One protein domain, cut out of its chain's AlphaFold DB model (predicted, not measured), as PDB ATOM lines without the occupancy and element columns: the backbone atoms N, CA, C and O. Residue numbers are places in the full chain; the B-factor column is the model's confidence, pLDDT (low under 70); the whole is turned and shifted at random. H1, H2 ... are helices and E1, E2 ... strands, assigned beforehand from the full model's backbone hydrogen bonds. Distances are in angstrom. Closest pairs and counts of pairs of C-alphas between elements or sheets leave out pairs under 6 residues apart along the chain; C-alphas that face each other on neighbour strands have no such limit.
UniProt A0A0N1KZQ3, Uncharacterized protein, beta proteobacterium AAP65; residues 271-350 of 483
ATOM      1  N   TYR A 271     -12.937 -13.795 -56.492       77.00
ATOM      2  CA  TYR A 271     -14.151 -12.994 -56.552       77.00
ATOM      3  C   TYR A 271     -13.921 -11.642 -55.893       77.00
ATOM      4  O   TYR A 271     -13.429 -11.572 -54.770       77.00
ATOM      5  N   ILE A 272     -14.336 -10.572 -56.567       72.94
ATOM      6  CA  ILE A 272     -14.443  -9.231 -55.983       72.94
ATOM      7  C   ILE A 272     -15.896  -8.799 -56.119       72.94
ATOM      8  O   ILE A 272     -16.442  -8.804 -57.221       72.94
ATOM      9  N   ALA A 273     -16.533  -8.471 -54.992       74.88
ATOM     10  CA  ALA A 273     -17.951  -8.102 -54.937       74.88
ATOM     11  C   ALA A 273     -18.880  -9.112 -55.654       74.88
ATOM     12  O   ALA A 273     -19.815  -8.728 -56.352       74.88
ATOM     13  N   GLY A 274     -18.597 -10.415 -55.514       72.00
ATOM     14  CA  GLY A 274     -19.385 -11.490 -56.131       72.00
ATOM     15  C   GLY A 274     -19.131 -11.709 -57.626       72.00
ATOM     16  O   GLY A 274     -19.817 -12.523 -58.232       72.00
ATOM     17  N   ARG A 275     -18.150 -11.019 -58.219       76.69
ATOM     18  CA  ARG A 275     -17.789 -11.131 -59.638       76.69
ATOM     19  C   ARG A 275     -16.476 -11.878 -59.788       76.69
ATOM     20  O   ARG A 275     -15.486 -11.493 -59.160       76.69
ATOM     21  N   ARG A 276     -16.453 -12.908 -60.634       83.69
ATOM     22  CA  ARG A 276     -15.238 -13.683 -60.900       83.69
ATOM     23  C   ARG A 276     -14.227 -12.877 -61.713       83.69
ATOM     24  O   ARG A 276     -14.536 -12.383 -62.798       83.69
ATOM     25  N   LEU A 277     -13.009 -12.810 -61.201       82.31
ATOM     26  CA  LEU A 277     -11.829 -12.398 -61.937       82.31
ATOM     27  C   LEU A 277     -11.221 -13.602 -62.650       82.31
ATOM     28  O   LEU A 277     -11.024 -14.663 -62.059       82.31
ATOM     29  N   TRP A 278     -10.884 -13.389 -63.913       85.94
ATOM     30  CA  TRP A 278     -10.168 -14.334 -64.755       85.94
ATOM     31  C   TRP A 278      -8.759 -13.821 -64.967       85.94
ATOM     32  O   TRP A 278      -8.557 -12.618 -65.167       85.94
ATOM     33  N   THR A 279      -7.782 -14.720 -64.991       84.38
ATOM     34  CA  THR A 279      -6.488 -14.337 -65.565       84.38
ATOM     35  C   THR A 279      -6.619 -14.233 -67.087       84.38
ATOM     36  O   THR A 279      -7.400 -14.957 -67.709       84.38
ATOM     37  N   LEU A 280      -5.840 -13.356 -67.724       80.81
ATOM     38  CA  LEU A 280      -5.858 -13.204 -69.184       80.81
ATOM     39  C   LEU A 280      -5.559 -14.535 -69.902       80.81
ATOM     40  O   LEU A 280      -6.153 -14.832 -70.936       80.81
ATOM     41  N   ALA A 281      -4.659 -15.348 -69.341       76.94
ATOM     42  CA  ALA A 281      -4.310 -16.661 -69.875       76.94
ATOM     43  C   ALA A 281      -5.460 -17.674 -69.735       76.94
ATOM     44  O   ALA A 281      -5.766 -18.389 -70.688       76.94
ATOM     45  N   GLU A 282      -6.126 -17.708 -68.581       79.81
ATOM     46  CA  GLU A 282      -7.299 -18.552 -68.326       79.81
ATOM     47  C   GLU A 282      -8.462 -18.192 -69.257       79.81
ATOM     48  O   GLU A 282      -9.028 -19.073 -69.902       79.81
ATOM     49  N   ALA A 283      -8.752 -16.896 -69.408       84.75
ATOM     50  CA  ALA A 283      -9.771 -16.383 -70.320       84.75
ATOM     51  C   ALA A 283      -9.523 -16.814 -71.777       84.75
ATOM     52  O   ALA A 283     -10.429 -17.271 -72.480       84.75
ATOM     53  N   VAL A 284      -8.270 -16.703 -72.226       83.94
ATOM     54  CA  VAL A 284      -7.844 -17.120 -73.567       83.94
ATOM     55  C   VAL A 284      -7.969 -18.627 -73.756       83.94
ATOM     56  O   VAL A 284      -8.481 -19.059 -74.787       83.94
ATOM     57  N   ASN A 285      -7.515 -19.420 -72.787       79.50
ATOM     58  CA  ASN A 285      -7.583 -20.876 -72.867       79.50
ATOM     59  C   ASN A 285      -9.031 -21.367 -72.887       79.50
ATOM     60  O   ASN A 285      -9.353 -22.234 -73.695       79.50
ATOM     61  N   PHE A 286      -9.903 -20.772 -72.070       83.19
ATOM     62  CA  PHE A 286     -11.327 -21.094 -72.057       83.19
ATOM     63  C   PHE A 286     -11.962 -20.852 -73.428       83.19
ATOM     64  O   PHE A 286     -12.562 -21.753 -74.007       83.19
ATOM     65  N   VAL A 287     -11.788 -19.654 -73.993       79.06
ATOM     66  CA  VAL A 287     -12.421 -19.302 -75.272       79.06
ATOM     67  C   VAL A 287     -11.806 -20.062 -76.446       79.06
ATOM     68  O   VAL A 287     -12.528 -20.473 -77.349       79.06
ATOM     69  N   ALA A 288     -10.496 -20.310 -76.427       78.69
ATOM     70  CA  ALA A 288      -9.837 -21.098 -77.464       78.69
ATOM     71  C   ALA A 288     -10.193 -22.595 -77.418       78.69
ATOM     72  O   ALA A 288     -10.013 -23.279 -78.425       78.69
ATOM     73  N   ALA A 289     -10.700 -23.091 -76.285       76.44
ATOM     74  CA  ALA A 289     -11.229 -24.444 -76.140       76.44
ATOM     75  C   ALA A 289     -12.693 -24.579 -76.603       76.44
ATOM     76  O   ALA A 289     -13.183 -25.701 -76.724       76.44
ATOM     77  N   LEU A 290     -13.393 -23.470 -76.884       74.81
ATOM     78  CA  LEU A 290     -14.757 -23.525 -77.408       74.81
ATOM     79  C   LEU A 290     -14.776 -24.132 -78.814       74.81
ATOM     80  O   LEU A 290     -13.963 -23.802 -79.685       74.81
ATOM     81  N   GLU A 291     -15.751 -25.007 -79.038       69.75
ATOM     82  CA  GLU A 291     -15.906 -25.726 -80.295       69.75
ATOM     83  C   GLU A 291     -15.991 -24.754 -81.484       69.75
ATOM     84  O   GLU A 291     -16.715 -23.757 -81.457       69.75
ATOM     85  N   ASN A 292     -15.249 -25.040 -82.554       71.50
ATOM     86  CA  ASN A 292     -15.200 -24.235 -83.778       71.50
ATOM     87  C   ASN A 292     -14.610 -22.813 -83.643       71.50
ATOM     88  O   ASN A 292     -14.688 -22.054 -84.606       71.50
ATOM     89  N   PHE A 293     -13.961 -22.438 -82.528       77.00
ATOM     90  CA  PHE A 293     -13.341 -21.103 -82.394       77.00
ATOM     91  C   PHE A 293     -12.261 -20.821 -83.456       77.00
ATOM     92  O   PHE A 293     -12.091 -19.691 -83.914       77.00
ATOM     93  N   GLY A 294     -11.523 -21.857 -83.876       71.88
ATOM     94  CA  GLY A 294     -10.644 -21.809 -85.052       71.88
ATOM     95  C   GLY A 294      -9.360 -20.981 -84.902       71.88
ATOM     96  O   GLY A 294      -8.606 -20.848 -85.867       71.88
ATOM     97  N   VAL A 295      -9.069 -20.444 -83.711       75.75
ATOM     98  CA  VAL A 295      -7.838 -19.693 -83.416       75.75
ATOM     99  C   VAL A 295      -7.074 -20.376 -82.290       75.75
ATOM    100  O   VAL A 295      -7.605 -20.594 -81.208       75.75
ATOM    101  N   ALA A 296      -5.801 -20.688 -82.538       76.06
ATOM    102  CA  ALA A 296      -4.958 -21.344 -81.543       76.06
ATOM    103  C   ALA A 296      -4.779 -20.461 -80.286       76.06
ATOM    104  O   ALA A 296      -4.570 -19.250 -80.439       76.06
ATOM    105  N   PRO A 297      -4.749 -21.041 -79.067       73.50
ATOM    106  CA  PRO A 297      -4.622 -20.287 -77.816       73.50
ATOM    107  C   PRO A 297      -3.446 -19.301 -77.814       73.50
ATOM    108  O   PRO A 297      -3.612 -18.135 -77.478       73.50
ATOM    109  N   ALA A 298      -2.274 -19.713 -78.312       70.81
ATOM    110  CA  ALA A 298      -1.093 -18.849 -78.400       70.81
ATOM    111  C   ALA A 298      -1.290 -17.630 -79.327       70.81
ATOM    112  O   ALA A 298      -0.765 -16.543 -79.068       70.81
ATOM    113  N   ALA A 299      -2.060 -17.787 -80.409       73.06
ATOM    114  CA  ALA A 299      -2.371 -16.697 -81.329       73.06
ATOM    115  C   ALA A 299      -3.400 -15.732 -80.723       73.06
ATOM    116  O   ALA A 299      -3.256 -14.515 -80.875       73.06
ATOM    117  N   LEU A 300      -4.401 -16.255 -80.006       80.75
ATOM    118  CA  LEU A 300      -5.367 -15.438 -79.276       80.75
ATOM    119  C   LEU A 300      -4.689 -14.683 -78.124       80.75
ATOM    120  O   LEU A 300      -4.893 -13.478 -78.002       80.75
ATOM    121  N   LEU A 301      -3.805 -15.341 -77.367       83.06
ATOM    122  CA  LEU A 301      -3.040 -14.731 -76.275       83.06
ATOM    123  C   LEU A 301      -2.191 -13.562 -76.770       83.06
ATOM    124  O   LEU A 301      -2.194 -12.495 -76.167       83.06
ATOM    125  N   LYS A 302      -1.514 -13.716 -77.915       78.62
ATOM    126  CA  LYS A 302      -0.733 -12.630 -78.521       78.62
ATOM    127  C   LYS A 302      -1.607 -11.431 -78.910       78.62
ATOM    128  O   LYS A 302      -1.182 -10.288 -78.749       78.62
ATOM    129  N   ARG A 303      -2.818 -11.675 -79.426       84.44
ATOM    130  CA  ARG A 303      -3.786 -10.614 -79.761       84.44
ATOM    131  C   ARG A 303      -4.315  -9.929 -78.501       84.44
ATOM    132  O   ARG A 303      -4.375  -8.705 -78.482       84.44
ATOM    133  N   ALA A 304      -4.641 -10.703 -77.473       82.75
ATOM    134  CA  ALA A 304      -5.130 -10.224 -76.187       82.75
ATOM    135  C   ALA A 304      -4.065  -9.410 -75.431       82.75
ATOM    136  O   ALA A 304      -4.339  -8.313 -74.966       82.75
ATOM    137  N   ALA A 305      -2.816  -9.874 -75.394       80.31
ATOM    138  CA  ALA A 305      -1.712  -9.152 -74.765       80.31
ATOM    139  C   ALA A 305      -1.422  -7.814 -75.463       80.31
ATOM    140  O   ALA A 305      -1.215  -6.797 -74.803       80.31
ATOM    141  N   LYS A 306      -1.466  -7.788 -76.804       81.38
ATOM    142  CA  LYS A 306      -1.376  -6.533 -77.561       81.38
ATOM    143  C   LYS A 306      -2.550  -5.607 -77.233       81.38
ATOM    144  O   LYS A 306      -2.347  -4.426 -76.996       81.38
ATOM    145  N   ALA A 307      -3.758  -6.154 -77.180       82.25
ATOM    146  CA  ALA A 307      -4.953  -5.397 -76.855       82.25
ATOM    147  C   ALA A 307      -4.918  -4.806 -75.434       82.25
ATOM    148  O   ALA A 307      -5.361  -3.677 -75.242       82.25
ATOM    149  N   ALA A 308      -4.342  -5.521 -74.467       81.69
ATOM    150  CA  ALA A 308      -4.103  -5.030 -73.114       81.69
ATOM    151  C   ALA A 308      -3.042  -3.913 -73.072       81.69
ATOM    152  O   ALA A 308      -3.243  -2.903 -72.401       81.69
ATOM    153  N   ALA A 309      -1.949  -4.047 -73.834       75.88
ATOM    154  CA  ALA A 309      -0.937  -2.993 -73.972       75.88
ATOM    155  C   ALA A 309      -1.514  -1.719 -74.621       75.88
ATOM    156  O   ALA A 309      -1.231  -0.608 -74.178       75.88
ATOM    157  N   ASP A 310      -2.380  -1.887 -75.621       80.00
ATOM    158  CA  ASP A 310      -3.077  -0.798 -76.313       80.00
ATOM    159  C   ASP A 310      -4.299  -0.274 -75.515       80.00
ATOM    160  O   ASP A 310      -5.028   0.588 -76.000       80.00
ATOM    161  N   SER A 311      -4.540  -0.782 -74.294       79.12
ATOM    162  CA  SER A 311      -5.679  -0.432 -73.416       79.12
ATOM    163  C   SER A 311      -7.066  -0.641 -74.049       79.12
ATOM    164  O   SER A 311      -8.043   0.012 -73.692       79.12
ATOM    165  N   THR A 312      -7.157  -1.577 -74.994       82.88
ATOM    166  CA  THR A 312      -8.412  -2.020 -75.631       82.88
ATOM    167  C   THR A 312      -9.078  -3.192 -74.901       82.88
ATOM    168  O   THR A 312     -10.257  -3.452 -75.124       82.88
ATOM    169  N   ILE A 313      -8.346  -3.879 -74.014       86.56
ATOM    170  CA  ILE A 313      -8.898  -4.743 -72.959       86.56
ATOM    171  C   ILE A 313      -8.710  -4.011 -71.634       86.56
ATOM    172  O   ILE A 313      -7.592  -3.597 -71.320       86.56
ATOM    173  N   THR A 314      -9.775  -3.895 -70.846       86.25
ATOM    174  CA  THR A 314      -9.691  -3.376 -69.479       86.25
ATOM    175  C   THR A 314      -9.116  -4.451 -68.563       86.25
ATOM    176  O   THR A 314      -9.737  -5.493 -68.355       86.25
ATOM    177  N   LEU A 315      -7.931  -4.198 -68.009       86.75
ATOM    178  CA  LEU A 315      -7.359  -5.023 -66.948       86.75
ATOM    179  C   LEU A 315      -7.830  -4.527 -65.579       86.75
ATOM    180  O   LEU A 315      -8.180  -3.356 -65.414       86.75
ATOM    181  N   ARG A 316      -7.828  -5.416 -64.591       84.25
ATOM    182  CA  ARG A 316      -8.323  -5.192 -63.231       84.25
ATOM    183  C   ARG A 316      -7.211  -5.440 -62.225       84.25
ATOM    184  O   ARG A 316      -6.423  -6.374 -62.376       84.25
ATOM    185  N   ASN A 317      -7.144  -4.612 -61.193       77.19
ATOM    186  CA  ASN A 317      -6.296  -4.889 -60.046       77.19
ATOM    187  C   ASN A 317      -6.909  -6.058 -59.239       77.19
ATOM    188  O   ASN A 317      -8.090  -6.009 -58.896       77.19
ATOM    189  N   PRO A 318      -6.145  -7.129 -58.956       75.12
ATOM    190  CA  PRO A 318      -6.658  -8.289 -58.231       75.12
ATOM    191  C   PRO A 318      -7.022  -8.033 -56.762       75.12
ATOM    192  O   PRO A 318      -7.625  -8.917 -56.158       75.12
ATOM    193  N   GLU A 319      -6.637  -6.897 -56.175       72.12
ATOM    194  CA  GLU A 319      -6.936  -6.574 -54.770       72.12
ATOM    195  C   GLU A 319      -8.278  -5.849 -54.593       72.12
ATOM    196  O   GLU A 319      -9.002  -6.123 -53.639       72.12
ATOM    197  N   ASP A 320      -8.630  -4.952 -55.515       74.81
ATOM    198  CA  ASP A 320      -9.784  -4.047 -55.392       74.81
ATOM    199  C   ASP A 320     -10.729  -4.063 -56.613       74.81
ATOM    200  O   ASP A 320     -11.863  -3.598 -56.520       74.81
ATOM    201  N   GLY A 321     -10.315  -4.649 -57.743       76.19
ATOM    202  CA  GLY A 321     -11.092  -4.695 -58.984       76.19
ATOM    203  C   GLY A 321     -11.045  -3.400 -59.799       76.19
ATOM    204  O   GLY A 321     -11.753  -3.284 -60.809       76.19
ATOM    205  N   GLU A 322     -10.220  -2.429 -59.410       80.50
ATOM    206  CA  GLU A 322     -10.120  -1.146 -60.103       80.50
ATOM    207  C   GLU A 322      -9.445  -1.297 -61.480       80.50
ATOM    208  O   GLU A 322      -8.561  -2.148 -61.658       80.50
ATOM    209  N   PRO A 323      -9.846  -0.501 -62.495       82.38
ATOM    210  CA  PRO A 323      -9.231  -0.537 -63.815       82.38
ATOM    211  C   PRO A 323      -7.739  -0.197 -63.761       82.38
ATOM    212  O   PRO A 323      -7.337   0.857 -63.266       82.38
ATOM    213  N   ARG A 324      -6.910  -1.045 -64.364       74.38
ATOM    214  CA  ARG A 324      -5.466  -0.839 -64.482       74.38
ATOM    215  C   ARG A 324      -5.078  -0.648 -65.942       74.38
ATOM    216  O   ARG A 324      -5.515  -1.388 -66.816       74.38
ATOM    217  N   HIS A 325      -4.254   0.363 -66.211       62.62
ATOM    218  CA  HIS A 325      -3.727   0.615 -67.552       62.62
ATOM    219  C   HIS A 325      -2.428  -0.173 -67.743       62.62
ATOM    220  O   HIS A 325      -1.567  -0.190 -66.860       62.62
ATOM    221  N   GLY A 326      -2.298  -0.841 -68.891       56.16
ATOM    222  CA  GLY A 326      -1.183  -1.732 -69.212       56.16
ATOM    223  C   GLY A 326       0.114  -0.990 -69.533       56.16
ATOM    224  O   GLY A 326       0.598  -1.055 -70.657       56.16
ATOM    225  N   SER A 327       0.709  -0.277 -68.575       44.78
ATOM    226  CA  SER A 327       2.064   0.260 -68.738       44.78
ATOM    227  C   SER A 327       3.086  -0.768 -68.242       44.78
ATOM    228  O   SER A 327       3.212  -0.975 -67.036       44.78
ATOM    229  N   ASN A 328       3.822  -1.372 -69.182       48.50
ATOM    230  CA  ASN A 328       4.872  -2.388 -68.995       48.50
ATOM    231  C   ASN A 328       4.383  -3.779 -68.554       48.50
ATOM    232  O   ASN A 328       4.536  -4.181 -67.403       48.50
ATOM    233  N   LEU A 329       3.891  -4.556 -69.525       48.88
ATOM    234  CA  LEU A 329       3.639  -5.997 -69.398       48.88
ATOM    235  C   LEU A 329       4.970  -6.778 -69.323       48.88
ATOM    236  O   LEU A 329       5.366  -7.444 -70.277       48.88
ATOM    237  N   SER A 330       5.699  -6.686 -68.209       38.59
ATOM    238  CA  SER A 330       6.882  -7.528 -67.957       38.59
ATOM    239  C   SER A 330       6.532  -8.905 -67.371       38.59
ATOM    240  O   SER A 330       7.432  -9.675 -67.050       38.59
ATOM    241  N   GLY A 331       5.244  -9.242 -67.260       43.38
ATOM    242  CA  GLY A 331       4.765 -10.547 -66.805       43.38
ATOM    243  C   GLY A 331       3.441 -10.914 -67.467       43.38
ATOM    244  O   GLY A 331       2.382 -10.647 -66.917       43.38
ATOM    245  N   PHE A 332       3.489 -11.560 -68.635       42.31
ATOM    246  CA  PHE A 332       2.317 -11.964 -69.434       42.31
ATOM    247  C   PHE A 332       1.338 -12.947 -68.742       42.31
ATOM    248  O   PHE A 332       0.398 -13.415 -69.381       42.31
ATOM    249  N   PHE A 333       1.534 -13.270 -67.458       45.72
ATOM    250  CA  PHE A 333       0.874 -14.378 -66.759       45.72
ATOM    251  C   PHE A 333       0.095 -13.976 -65.497       45.72
ATOM    252  O   PHE A 333      -0.465 -14.851 -64.847       45.72
ATOM    253  N   VAL A 334       0.038 -12.686 -65.134       60.56
ATOM    254  CA  VAL A 334      -0.585 -12.241 -63.864       60.56
ATOM    255  C   VAL A 334      -1.584 -11.091 -64.041       60.56
ATOM    256  O   VAL A 334      -1.902 -10.387 -63.086       60.56
ATOM    257  N   GLU A 335      -2.082 -10.894 -65.262       77.06
ATOM    258  CA  GLU A 335      -3.068  -9.854 -65.564       77.06
ATOM    259  C   GLU A 335      -4.490 -10.383 -65.363       77.06
ATOM    260  O   GLU A 335      -4.826 -11.459 -65.862       77.06
ATOM    261  N   TRP A 336      -5.318  -9.619 -64.650       84.44
ATOM    262  CA  TRP A 336      -6.679 -10.006 -64.271       84.44
ATOM    263  C   TRP A 336      -7.716  -9.173 -65.018       84.44
ATOM    264  O   TRP A 336      -7.455  -8.025 -65.374       84.44
ATOM    265  N   LEU A 337      -8.896  -9.736 -65.258       88.44
ATOM    266  CA  LEU A 337     -10.016  -9.064 -65.917       88.44
ATOM    267  C   LEU A 337     -11.357  -9.671 -65.494       88.44
ATOM    268  O   LEU A 337     -11.398 -10.798 -64.995       88.44
ATOM    269  N   TYR A 338     -12.461  -8.953 -65.705       89.69
ATOM    270  CA  TYR A 338     -13.798  -9.544 -65.602       89.69
ATOM    271  C   TYR A 338     -14.232 -10.153 -66.938       89.69
ATOM    272  O   TYR A 338     -13.808  -9.702 -68.002       89.69
ATOM    273  N   ALA A 339     -15.138 -11.135 -66.891       88.00
ATOM    274  CA  ALA A 339     -15.695 -11.765 -68.090       88.00
ATOM    275  C   ALA A 339     -16.231 -10.736 -69.106       88.00
ATOM    276  O   ALA A 339     -15.959 -10.849 -70.301       88.00
ATOM    277  N   GLU A 340     -16.906  -9.683 -68.631       87.62
ATOM    278  CA  GLU A 340     -17.439  -8.595 -69.462       87.62
ATOM    279  C   GLU A 340     -16.357  -7.832 -70.242       87.62
ATOM    280  O   GLU A 340     -16.564  -7.512 -71.412       87.62
ATOM    281  N   ASP A 341     -15.191  -7.592 -69.633       88.69
ATOM    282  CA  ASP A 341     -14.101  -6.825 -70.242       88.69
ATOM    283  C   ASP A 341     -13.497  -7.615 -71.415       88.69
ATOM    284  O   ASP A 341     -13.259  -7.081 -72.504       88.69
ATOM    285  N   PHE A 342     -13.311  -8.924 -71.226       89.88
ATOM    286  CA  PHE A 342     -12.809  -9.815 -72.271       89.88
ATOM    287  C   PHE A 342     -13.857 -10.090 -73.351       89.88
ATOM    288  O   PHE A 342     -13.531 -10.083 -74.537       89.88
ATOM    289  N   ASN A 343     -15.125 -10.261 -72.970       89.00
ATOM    290  CA  ASN A 343     -16.236 -10.445 -73.904       89.00
ATOM    291  C   ASN A 343     -16.462  -9.200 -74.778       89.00
ATOM    292  O   ASN A 343     -16.722  -9.328 -75.979       89.00
ATOM    293  N   ALA A 344     -16.330  -7.996 -74.213       86.62
ATOM    294  CA  ALA A 344     -16.388  -6.741 -74.960       86.62
ATOM    295  C   ALA A 344     -15.249  -6.653 -75.986       86.62
ATOM    296  O   ALA A 344     -15.478  -6.312 -77.153       86.62
ATOM    297  N   TRP A 345     -14.036  -7.039 -75.586       90.75
ATOM    298  CA  TRP A 345     -12.910  -7.105 -76.504       90.75
ATOM    299  C   TRP A 345     -13.104  -8.146 -77.609       90.75
ATOM    300  O   TRP A 345     -12.916  -7.807 -78.778       90.75
ATOM    301  N   LEU A 346     -13.531  -9.371 -77.288       86.31
ATOM    302  CA  LEU A 346     -13.807 -10.419 -78.280       86.31
ATOM    303  C   LEU A 346     -14.787  -9.929 -79.350       86.31
ATOM    304  O   LEU A 346     -14.508 -10.061 -80.547       86.31
ATOM    305  N   ALA A 347     -15.866  -9.263 -78.926       85.31
ATOM    306  CA  ALA A 347     -16.849  -8.669 -79.826       85.31
ATOM    307  C   ALA A 347     -16.236  -7.595 -80.741       85.31
ATOM    308  O   ALA A 347     -16.515  -7.580 -81.945       85.31
ATOM    309  N   SER A 348     -15.373  -6.728 -80.199       82.69
ATOM    310  CA  SER A 348     -14.641  -5.714 -80.979       82.69
ATOM    311  C   SER A 348     -13.617  -6.328 -81.945       82.69
ATOM    312  O   SER A 348     -13.389  -5.807 -83.035       82.69
ATOM    313  N   ALA A 349     -13.046  -7.479 -81.580       81.38
ATOM    314  CA  ALA A 349     -12.058  -8.225 -82.350       81.38
ATOM    315  C   ALA A 349     -12.677  -9.108 -83.452       81.38
ATOM    316  O   ALA A 349     -11.935  -9.796 -84.166       81.38
ATOM    317  N   GLY A 350     -14.008  -9.074 -83.597       81.81
ATOM    318  CA  GLY A 350     -14.774  -9.783 -84.622       81.81
ATOM    319  C   GLY A 350     -15.287 -11.163 -84.205       81.81
ATOM    320  O   GLY A 350     -15.932 -11.825 -85.015       81.81
TER     321      GLY A 350
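AT A GLANCE: This is residues 271 to 350 of the 483 residues of an uncharacterized protein of beta proteobacterium AAP65 (UniProt A0A0N1KZQ3). A two-stranded ribbon, E1 and E2, lies at one end of three helices, and each strand runs straight into a helix, E1 into H1 and E2 into H3. H1 and H2 make a helical hairpin, with H3 next to it, and the long stretch of residues 310 to 335 leads from H2 back to E2. The 80 printed residues hold three named helices and two named strands, in the order E1 H1 H2 E2 H3, with the strands antiparallel. The class is mostly helix, and the whole is compact, with a radius of gyration of the C-alphas of 12.0 A and spans of 35 by 29 by 21 A.

HOW THE PARTS SIT: Begin with E1, residues 275 to 279, and E2, residues 336 to 338, antiparallel neighbours at 139 degrees; N 278 and O 337 are within hydrogen-bond range at 2.9 A. Next find H1, residues 280 to 288, and H2, residues 297 to 309: they touch, closest at the C-alphas of Ala 288 and Pro 297, 5.3 A, and run opposite ways at a steep tilt of 43 degrees. H3, residues 339 to 348, is close to H1 but not clearly touching, with the C-alphas of Ala 283 and Phe 342 closest at 7.5 A. H2 and H3 are near each other, while E1 and H2 are apart. In H1, H2 and H3 every O i to N i+4 pair is within hydrogen-bond range.

IN THESE COORDINATES: Find C-alpha 275 at (-17.789, -11.131, -59.638), where E1 begins its 13.2 A. H1 measures 12.1 A, H2 18.1 A and E2 7.3 A. H3 runs 14.3 A to C-alpha 348 at (-14.641, -5.714, -80.979).

THE WHOLE: Look for the two farthest C-alphas at Asn 292 and Asp 320, 35.3 A apart. The printed part has no cut, and the link from H2 to E2 is long, 26 residues. Confidence is low, under 70, at residue 291 and residues 325 to 334.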